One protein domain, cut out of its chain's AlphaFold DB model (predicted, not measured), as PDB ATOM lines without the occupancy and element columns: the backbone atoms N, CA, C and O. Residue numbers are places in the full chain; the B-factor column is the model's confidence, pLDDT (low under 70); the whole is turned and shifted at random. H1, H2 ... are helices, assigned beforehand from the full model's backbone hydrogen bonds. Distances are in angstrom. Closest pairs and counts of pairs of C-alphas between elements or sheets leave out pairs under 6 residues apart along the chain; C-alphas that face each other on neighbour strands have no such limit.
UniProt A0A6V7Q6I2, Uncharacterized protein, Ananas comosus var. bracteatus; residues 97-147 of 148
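What this domain is: This is residues 97 to 147 of the 148 residues of an uncharacterized protein of Ananas comosus var. bracteatus (UniProt A0A6V7Q6I2). An open, flat U: two long helices, H1 and H3, are its arms, and the short helix H2 with the link after it makes its closed end. The arms are apart and the middle between them is empty. The printed part has 51 residues with three named helices, H1, H2 and H3 in chain order, and is all helix. It is loose, with a radius of gyration of the C-alphas of 14.1 A, and spans 41 by 25 by 9 A.

Where its parts are: Find C-alpha 97 at (-18.979, 15.827, -19.366); from there H1, residues 97 to 115, runs 26.6 A. H2 is residues 117 to 123. H3, residues 129 to 145, runs 25.5 A to C-alpha 145 at (-33.466, 20.747, -9.594).

How they stand to each other: Look at Ile 113 and Phe 120: their C-alphas, the closest of H1 and H2, are 6.9 A apart. These helices are close but not clearly touching, about perpendicular at 83 degrees. H3 is apart from H1 and H2. In H1 and H2 every O i to N i+4 pair is within hydrogen-bond range; in H3, 12 of 13.

The domain as a whole: The farthest C-alphas, Lys 118 and Ser 147, are 41.4 A apart. The printed part has no cut, and both links are tight. Residues 120 to 147 have pLDDT under 70.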
ATOM      1  N   LEU A  97     -18.818  16.853 -20.398       90.00
ATOM      2  CA  LEU A  97     -18.979  15.827 -19.366       90.00
ATOM      3  C   LEU A  97     -20.353  15.147 -19.462       90.00
ATOM      4  O   LEU A  97     -20.440  13.922 -19.412       90.00
ATOM      5  N   PHE A  98     -21.412  15.933 -19.669       88.62
ATOM      6  CA  PHE A  98     -22.759  15.404 -19.871       88.62
ATOM      7  C   PHE A  98     -22.845  14.519 -21.122       88.62
ATOM      8  O   PHE A  98     -23.404  13.425 -21.069       88.62
ATOM      9  N   ALA A  99     -22.244  14.954 -22.234       93.19
ATOM     10  CA  ALA A  99     -22.206  14.175 -23.467       93.19
ATOM     11  C   ALA A  99     -21.469  12.837 -23.284       93.19
ATOM     12  O   ALA A  99     -21.949  11.805 -23.749       93.19
ATOM     13  N   LEU A 100     -20.339  12.834 -22.572       95.00
ATOM     14  CA  LEU A 100     -19.591  11.612 -22.265       95.00
ATOM     15  C   LEU A 100     -20.383  10.666 -21.361       95.00
ATOM     16  O   LEU A 100     -20.387   9.460 -21.599       95.00
ATOM     17  N   PHE A 101     -21.079  11.201 -20.359       92.00
ATOM     18  CA  PHE A 101     -21.924  10.400 -19.478       92.00
ATOM     19  C   PHE A 101     -23.087   9.757 -20.244       92.00
ATOM     20  O   PHE A 101     -23.296   8.550 -20.146       92.00
ATOM     21  N   ALA A 102     -23.791  10.532 -21.076       92.94
ATOM     22  CA  ALA A 102     -24.869  10.020 -21.919       92.94
ATOM     23  C   ALA A 102     -24.374   8.957 -22.917       92.94
ATOM     24  O   ALA A 102     -25.051   7.958 -23.162       92.94
ATOM     25  N   LEU A 103     -23.171   9.145 -23.474       96.38
ATOM     26  CA  LEU A 103     -22.536   8.160 -24.344       96.38
ATOM     27  C   LEU A 103     -22.224   6.864 -23.581       96.38
ATOM     28  O   LEU A 103     -22.533   5.780 -24.071       96.38
ATOM     29  N   ALA A 104     -21.639   6.969 -22.386       94.88
ATOM     30  CA  ALA A 104     -21.302   5.819 -21.554       94.88
ATOM     31  C   ALA A 104     -22.549   5.016 -21.155       94.88
ATOM     32  O   ALA A 104     -22.543   3.791 -21.270       94.88
ATOM     33  N   ASP A 105     -23.629   5.696 -20.765       91.62
ATOM     34  CA  ASP A 105     -24.904   5.064 -20.419       91.62
ATOM     35  C   ASP A 105     -25.517   4.325 -21.621       91.62
ATOM     36  O   ASP A 105     -25.869   3.148 -21.531       91.62
ATOM     37  N   SER A 106     -25.522   4.966 -22.796       94.00
ATOM     38  CA  SER A 106     -25.974   4.338 -24.041       94.00
ATOM     39  C   SER A 106     -25.169   3.078 -24.375       94.00
ATOM     40  O   SER A 106     -25.746   2.038 -24.705       94.00
ATOM     41  N   ILE A 107     -23.839   3.127 -24.248       95.50
ATOM     42  CA  ILE A 107     -22.965   1.974 -24.501       95.50
ATOM     43  C   ILE A 107     -23.254   0.847 -23.502       95.50
ATOM     44  O   ILE A 107     -23.401  -0.304 -23.916       95.50
ATOM     45  N   LEU A 108     -23.380   1.157 -22.210       92.75
ATOM     46  CA  LEU A 108     -23.687   0.178 -21.163       92.75
ATOM     47  C   LEU A 108     -25.040  -0.503 -21.387       92.75
ATOM     48  O   LEU A 108     -25.148  -1.723 -21.234       92.75
ATOM     49  N   MET A 109     -26.051   0.254 -21.809       90.75
ATOM     50  CA  MET A 109     -27.362  -0.286 -22.172       90.75
ATOM     51  C   MET A 109     -27.258  -1.268 -23.341       90.75
ATOM     52  O   MET A 109     -27.757  -2.392 -23.257       90.75
ATOM     53  N   HIS A 110     -26.544  -0.898 -24.407       89.94
ATOM     54  CA  HIS A 110     -26.347  -1.782 -25.558       89.94
ATOM     55  C   HIS A 110     -25.550  -3.039 -25.191       89.94
ATOM     56  O   HIS A 110     -25.929  -4.145 -25.579       89.94
ATOM     57  N   PHE A 111     -24.489  -2.905 -24.393       91.69
ATOM     58  CA  PHE A 111     -23.719  -4.050 -23.912       91.69
ATOM     59  C   PHE A 111     -24.564  -4.987 -23.047       91.69
ATOM     60  O   PHE A 111     -24.483  -6.202 -23.208       91.69
ATOM     61  N   SER A 112     -25.426  -4.449 -22.186       84.81
ATOM     62  CA  SER A 112     -26.309  -5.254 -21.336       84.81
ATOM     63  C   SER A 112     -27.279  -6.112 -22.158       84.81
ATOM     64  O   SER A 112     -27.508  -7.279 -21.833       84.81
ATOM     65  N   ILE A 113     -27.796  -5.568 -23.266       86.75
ATOM     66  CA  ILE A 113     -28.649  -6.300 -24.214       86.75
ATOM     67  C   ILE A 113     -27.867  -7.427 -24.901       86.75
ATOM     68  O   ILE A 113     -28.379  -8.539 -25.036       86.75
ATOM     69  N   LEU A 114     -26.621  -7.159 -25.306       88.31
ATOM     70  CA  LEU A 114     -25.772  -8.139 -25.989       88.31
ATOM     71  C   LEU A 114     -25.315  -9.277 -25.068       88.31
ATOM     72  O   LEU A 114     -25.273 -10.429 -25.495       88.31
ATOM     73  N   VAL A 115     -24.984  -8.972 -23.811       91.25
ATOM     74  CA  VAL A 115     -24.464  -9.959 -22.851       91.25
ATOM     75  C   VAL A 115     -25.584 -10.842 -22.292       91.25
ATOM     76  O   VAL A 115     -25.377 -12.037 -22.072       91.25
ATOM     77  N   HIS A 116     -26.791 -10.301 -22.106       81.94
ATOM     78  CA  HIS A 116     -27.908 -11.035 -21.509       81.94
ATOM     79  C   HIS A 116     -29.198 -10.989 -22.349       81.94
ATOM     80  O   HIS A 116     -30.246 -10.551 -21.863       81.94
ATOM     81  N   PRO A 117     -29.200 -11.553 -23.574       76.44
ATOM     82  CA  PRO A 117     -30.374 -11.521 -24.452       76.44
ATOM     83  C   PRO A 117     -31.590 -12.248 -23.850       76.44
ATOM     84  O   PRO A 117     -32.737 -11.886 -24.110       76.44
ATOM     85  N   LYS A 118     -31.358 -13.247 -22.986       78.69
ATOM     86  CA  LYS A 118     -32.421 -14.012 -22.310       78.69
ATOM     87  C   LYS A 118     -33.188 -13.197 -21.261       78.69
ATOM     88  O   LYS A 118     -34.370 -13.460 -21.054       78.69
ATOM     89  N   LEU A 119     -32.556 -12.200 -20.629       70.19
ATOM     90  CA  LEU A 119     -33.243 -11.310 -19.682       70.19
ATOM     91  C   LEU A 119     -34.221 -10.386 -20.423       70.19
ATOM     92  O   LEU A 119     -35.350 -10.190 -19.978       70.19
ATOM     93  N   PHE A 120     -33.838  -9.915 -21.611       63.62
ATOM     94  CA  PHE A 120     -34.692  -9.071 -22.448       63.62
ATOM     95  C   PHE A 120     -35.837  -9.834 -23.119       63.62
ATOM     96  O   PHE A 120     -36.928  -9.285 -23.262       63.62
ATOM     97  N   GLN A 121     -35.653 -11.114 -23.454       63.84
ATOM     98  CA  GLN A 121     -36.752 -11.948 -23.958       63.84
ATOM     99  C   GLN A 121     -37.876 -12.134 -22.926       63.84
ATOM    100  O   GLN A 121     -39.042 -12.199 -23.307       63.84
ATOM    101  N   SER A 122     -37.549 -12.153 -21.628       58.97
ATOM    102  CA  SER A 122     -38.545 -12.222 -20.548       58.97
ATOM    103  C   SER A 122     -39.284 -10.889 -20.353       58.97
ATOM    104  O   SER A 122     -40.505 -10.863 -20.197       58.97
ATOM    105  N   LEU A 123     -38.574  -9.759 -20.457       58.22
ATOM    106  CA  LEU A 123     -39.158  -8.412 -20.370       58.22
ATOM    107  C   LEU A 123     -39.978  -8.003 -21.607       58.22
ATOM    108  O   LEU A 123     -40.882  -7.180 -21.489       58.22
ATOM    109  N   SER A 124     -39.735  -8.613 -22.771       53.88
ATOM    110  CA  SER A 124     -40.417  -8.304 -24.037       53.88
ATOM    111  C   SER A 124     -41.922  -8.629 -24.060       53.88
ATOM    112  O   SER A 124     -42.594  -8.293 -25.034       53.88
ATOM    113  N   THR A 125     -42.476  -9.270 -23.026       55.25
ATOM    114  CA  THR A 125     -43.920  -9.568 -22.942       55.25
ATOM    115  C   THR A 125     -44.715  -8.589 -22.078       55.25
ATOM    116  O   THR A 125     -45.935  -8.724 -21.985       55.25
ATOM    117  N   ARG A 126     -44.085  -7.566 -21.483       56.41
ATOM    118  CA  ARG A 126     -44.796  -6.482 -20.784       56.41
ATOM    119  C   ARG A 126     -44.497  -5.137 -21.449       56.41
ATOM    120  O   ARG A 126     -43.359  -4.889 -21.835       56.41
ATOM    121  N   PRO A 127     -45.527  -4.305 -21.689       50.25
ATOM    122  CA  PRO A 127     -45.481  -3.311 -22.745       50.25
ATOM    123  C   PRO A 127     -44.505  -2.183 -22.408       50.25
ATOM    124  O   PRO A 127     -44.532  -1.607 -21.325       50.25
ATOM    125  N   ILE A 128     -43.719  -1.825 -23.420       54.78
ATOM    126  CA  ILE A 128     -42.752  -0.720 -23.579       54.78
ATOM    127  C   ILE A 128     -43.259   0.672 -23.112       54.78
ATOM    128  O   ILE A 128     -42.513   1.648 -23.089       54.78
ATOM    129  N   VAL A 129     -44.512   0.780 -22.676       54.84
ATOM    130  CA  VAL A 129     -45.174   2.022 -22.263       54.84
ATOM    131  C   VAL A 129     -44.667   2.542 -20.907       54.84
ATOM    132  O   VAL A 129     -44.645   3.756 -20.702       54.84
ATOM    133  N   ASP A 130     -44.189   1.678 -20.005       51.16
ATOM    134  CA  ASP A 130     -43.711   2.130 -18.684       51.16
ATOM    135  C   ASP A 130     -42.279   2.685 -18.696       51.16
ATOM    136  O   ASP A 130     -41.962   3.598 -17.928       51.16
ATOM    137  N   LEU A 131     -41.421   2.231 -19.617       52.41
ATOM    138  CA  LEU A 131     -40.042   2.726 -19.699       52.41
ATOM    139  C   LEU A 131     -39.989   4.184 -20.196       52.41
ATOM    140  O   LEU A 131     -39.202   4.988 -19.698       52.41
ATOM    141  N   GLY A 132     -40.898   4.559 -21.105       53.06
ATOM    142  CA  GLY A 132     -41.044   5.943 -21.567       53.06
ATOM    143  C   GLY A 132     -41.520   6.903 -20.470       53.06
ATOM    144  O   GLY A 132     -41.088   8.054 -20.426       53.06
ATOM    145  N   ARG A 133     -42.361   6.440 -19.533       56.34
ATOM    146  CA  ARG A 133     -42.843   7.266 -18.412       56.34
ATOM    147  C   ARG A 133     -41.754   7.568 -17.384       56.34
ATOM    148  O   ARG A 133     -41.707   8.689 -16.882       56.34
ATOM    149  N   SER A 134     -40.862   6.614 -17.117       54.31
ATOM    150  CA  SER A 134     -39.744   6.816 -16.184       54.31
ATOM    151  C   SER A 134     -38.724   7.833 -16.719       54.31
ATOM    152  O   SER A 134     -38.313   8.741 -15.997       54.31
ATOM    153  N   ALA A 135     -38.406   7.779 -18.019       56.91
ATOM    154  CA  ALA A 135     -37.500   8.740 -18.651       56.91
ATOM    155  C   ALA A 135     -38.056  10.182 -18.652       56.91
ATOM    156  O   ALA A 135     -37.318  11.137 -18.411       56.91
ATOM    157  N   ILE A 136     -39.368  10.355 -18.858       59.09
ATOM    158  CA  ILE A 136     -40.023  11.677 -18.844       59.09
ATOM    159  C   ILE A 136     -40.073  12.269 -17.424       59.09
ATOM    160  O   ILE A 136     -39.898  13.478 -17.253       59.09
ATOM    161  N   LEU A 137     -40.282  11.437 -16.398       58.19
ATOM    162  CA  LEU A 137     -40.251  11.875 -14.999       58.19
ATOM    163  C   LEU A 137     -38.831  12.236 -14.544       58.19
ATOM    164  O   LEU A 137     -38.658  13.257 -13.879       58.19
ATOM    165  N   GLY A 138     -37.816  11.473 -14.965       57.75
ATOM    166  CA  GLY A 138     -36.410  11.789 -14.697       57.75
ATOM    167  C   GLY A 138     -35.976  13.122 -15.315       57.75
ATOM    168  O   GLY A 138     -35.371  13.951 -14.637       57.75
ATOM    169  N   LEU A 139     -36.367  13.385 -16.568       54.44
ATOM    170  CA  LEU A 139     -36.031  14.633 -17.260       54.44
ATOM    171  C   LEU A 139     -36.719  15.864 -16.637       54.44
ATOM    172  O   LEU A 139     -36.112  16.935 -16.559       54.44
ATOM    173  N   ARG A 140     -37.961  15.717 -16.148       59.22
ATOM    174  CA  ARG A 140     -38.677  16.781 -15.414       59.22
ATOM    175  C   ARG A 140     -38.109  17.031 -14.018       59.22
ATOM    176  O   ARG A 140     -38.031  18.181 -13.601       59.22
ATOM    177  N   GLY A 141     -37.691  15.985 -13.305       59.31
ATOM    178  CA  GLY A 141     -37.019  16.137 -12.010       59.31
ATOM    179  C   GLY A 141     -35.686  16.875 -12.146       59.31
ATOM    180  O   GLY A 141     -35.398  17.788 -11.379       59.31
ATOM    181  N   PHE A 142     -34.917  16.545 -13.186       53.53
ATOM    182  CA  PHE A 142     -33.616  17.160 -13.442       53.53
ATOM    183  C   PHE A 142     -33.716  18.648 -13.826       53.53
ATOM    184  O   PHE A 142     -32.906  19.455 -13.382       53.53
ATOM    185  N   THR A 143     -34.739  19.045 -14.592       58.41
ATOM    186  CA  THR A 143     -34.959  20.459 -14.964       58.41
ATOM    187  C   THR A 143     -35.431  21.328 -13.798       58.41
ATOM    188  O   THR A 143     -35.066  22.502 -13.728       58.41
ATOM    189  N   LEU A 144     -36.198  20.766 -12.858       56.88
ATOM    190  CA  LEU A 144     -36.634  21.485 -11.658       56.88
ATOM    191  C   LEU A 144     -35.504  21.663 -10.639       56.88
ATOM    192  O   LEU A 144     -35.422  22.717 -10.016       56.88
ATOM    193  N   LEU A 145     -34.607  20.681 -10.513       55.28
ATOM    194  CA  LEU A 145     -33.466  20.747  -9.594       55.28
ATOM    195  C   LEU A 145     -32.414  21.786 -10.017       55.28
ATOM    196  O   LEU A 145     -31.692  22.304  -9.179       55.28
ATOM    197  N   HIS A 146     -32.343  22.101 -11.311       51.16
ATOM    198  CA  HIS A 146     -31.387  23.063 -11.865       51.16
ATOM    199  C   HIS A 146     -31.945  24.493 -12.010       51.16
ATOM    200  O   HIS A 146     -31.223  25.373 -12.474       51.16
ATOM    201  N   SER A 147     -33.220  24.713 -11.656       56.75
ATOM    202  CA  SER A 147     -33.889  26.028 -11.701       56.75
ATOM    203  C   SER A 147     -34.002  26.712 -10.328       56.75
ATOM    204  O   SER A 147     -34.749  27.682 -10.206       56.75
TER     205      SER A 147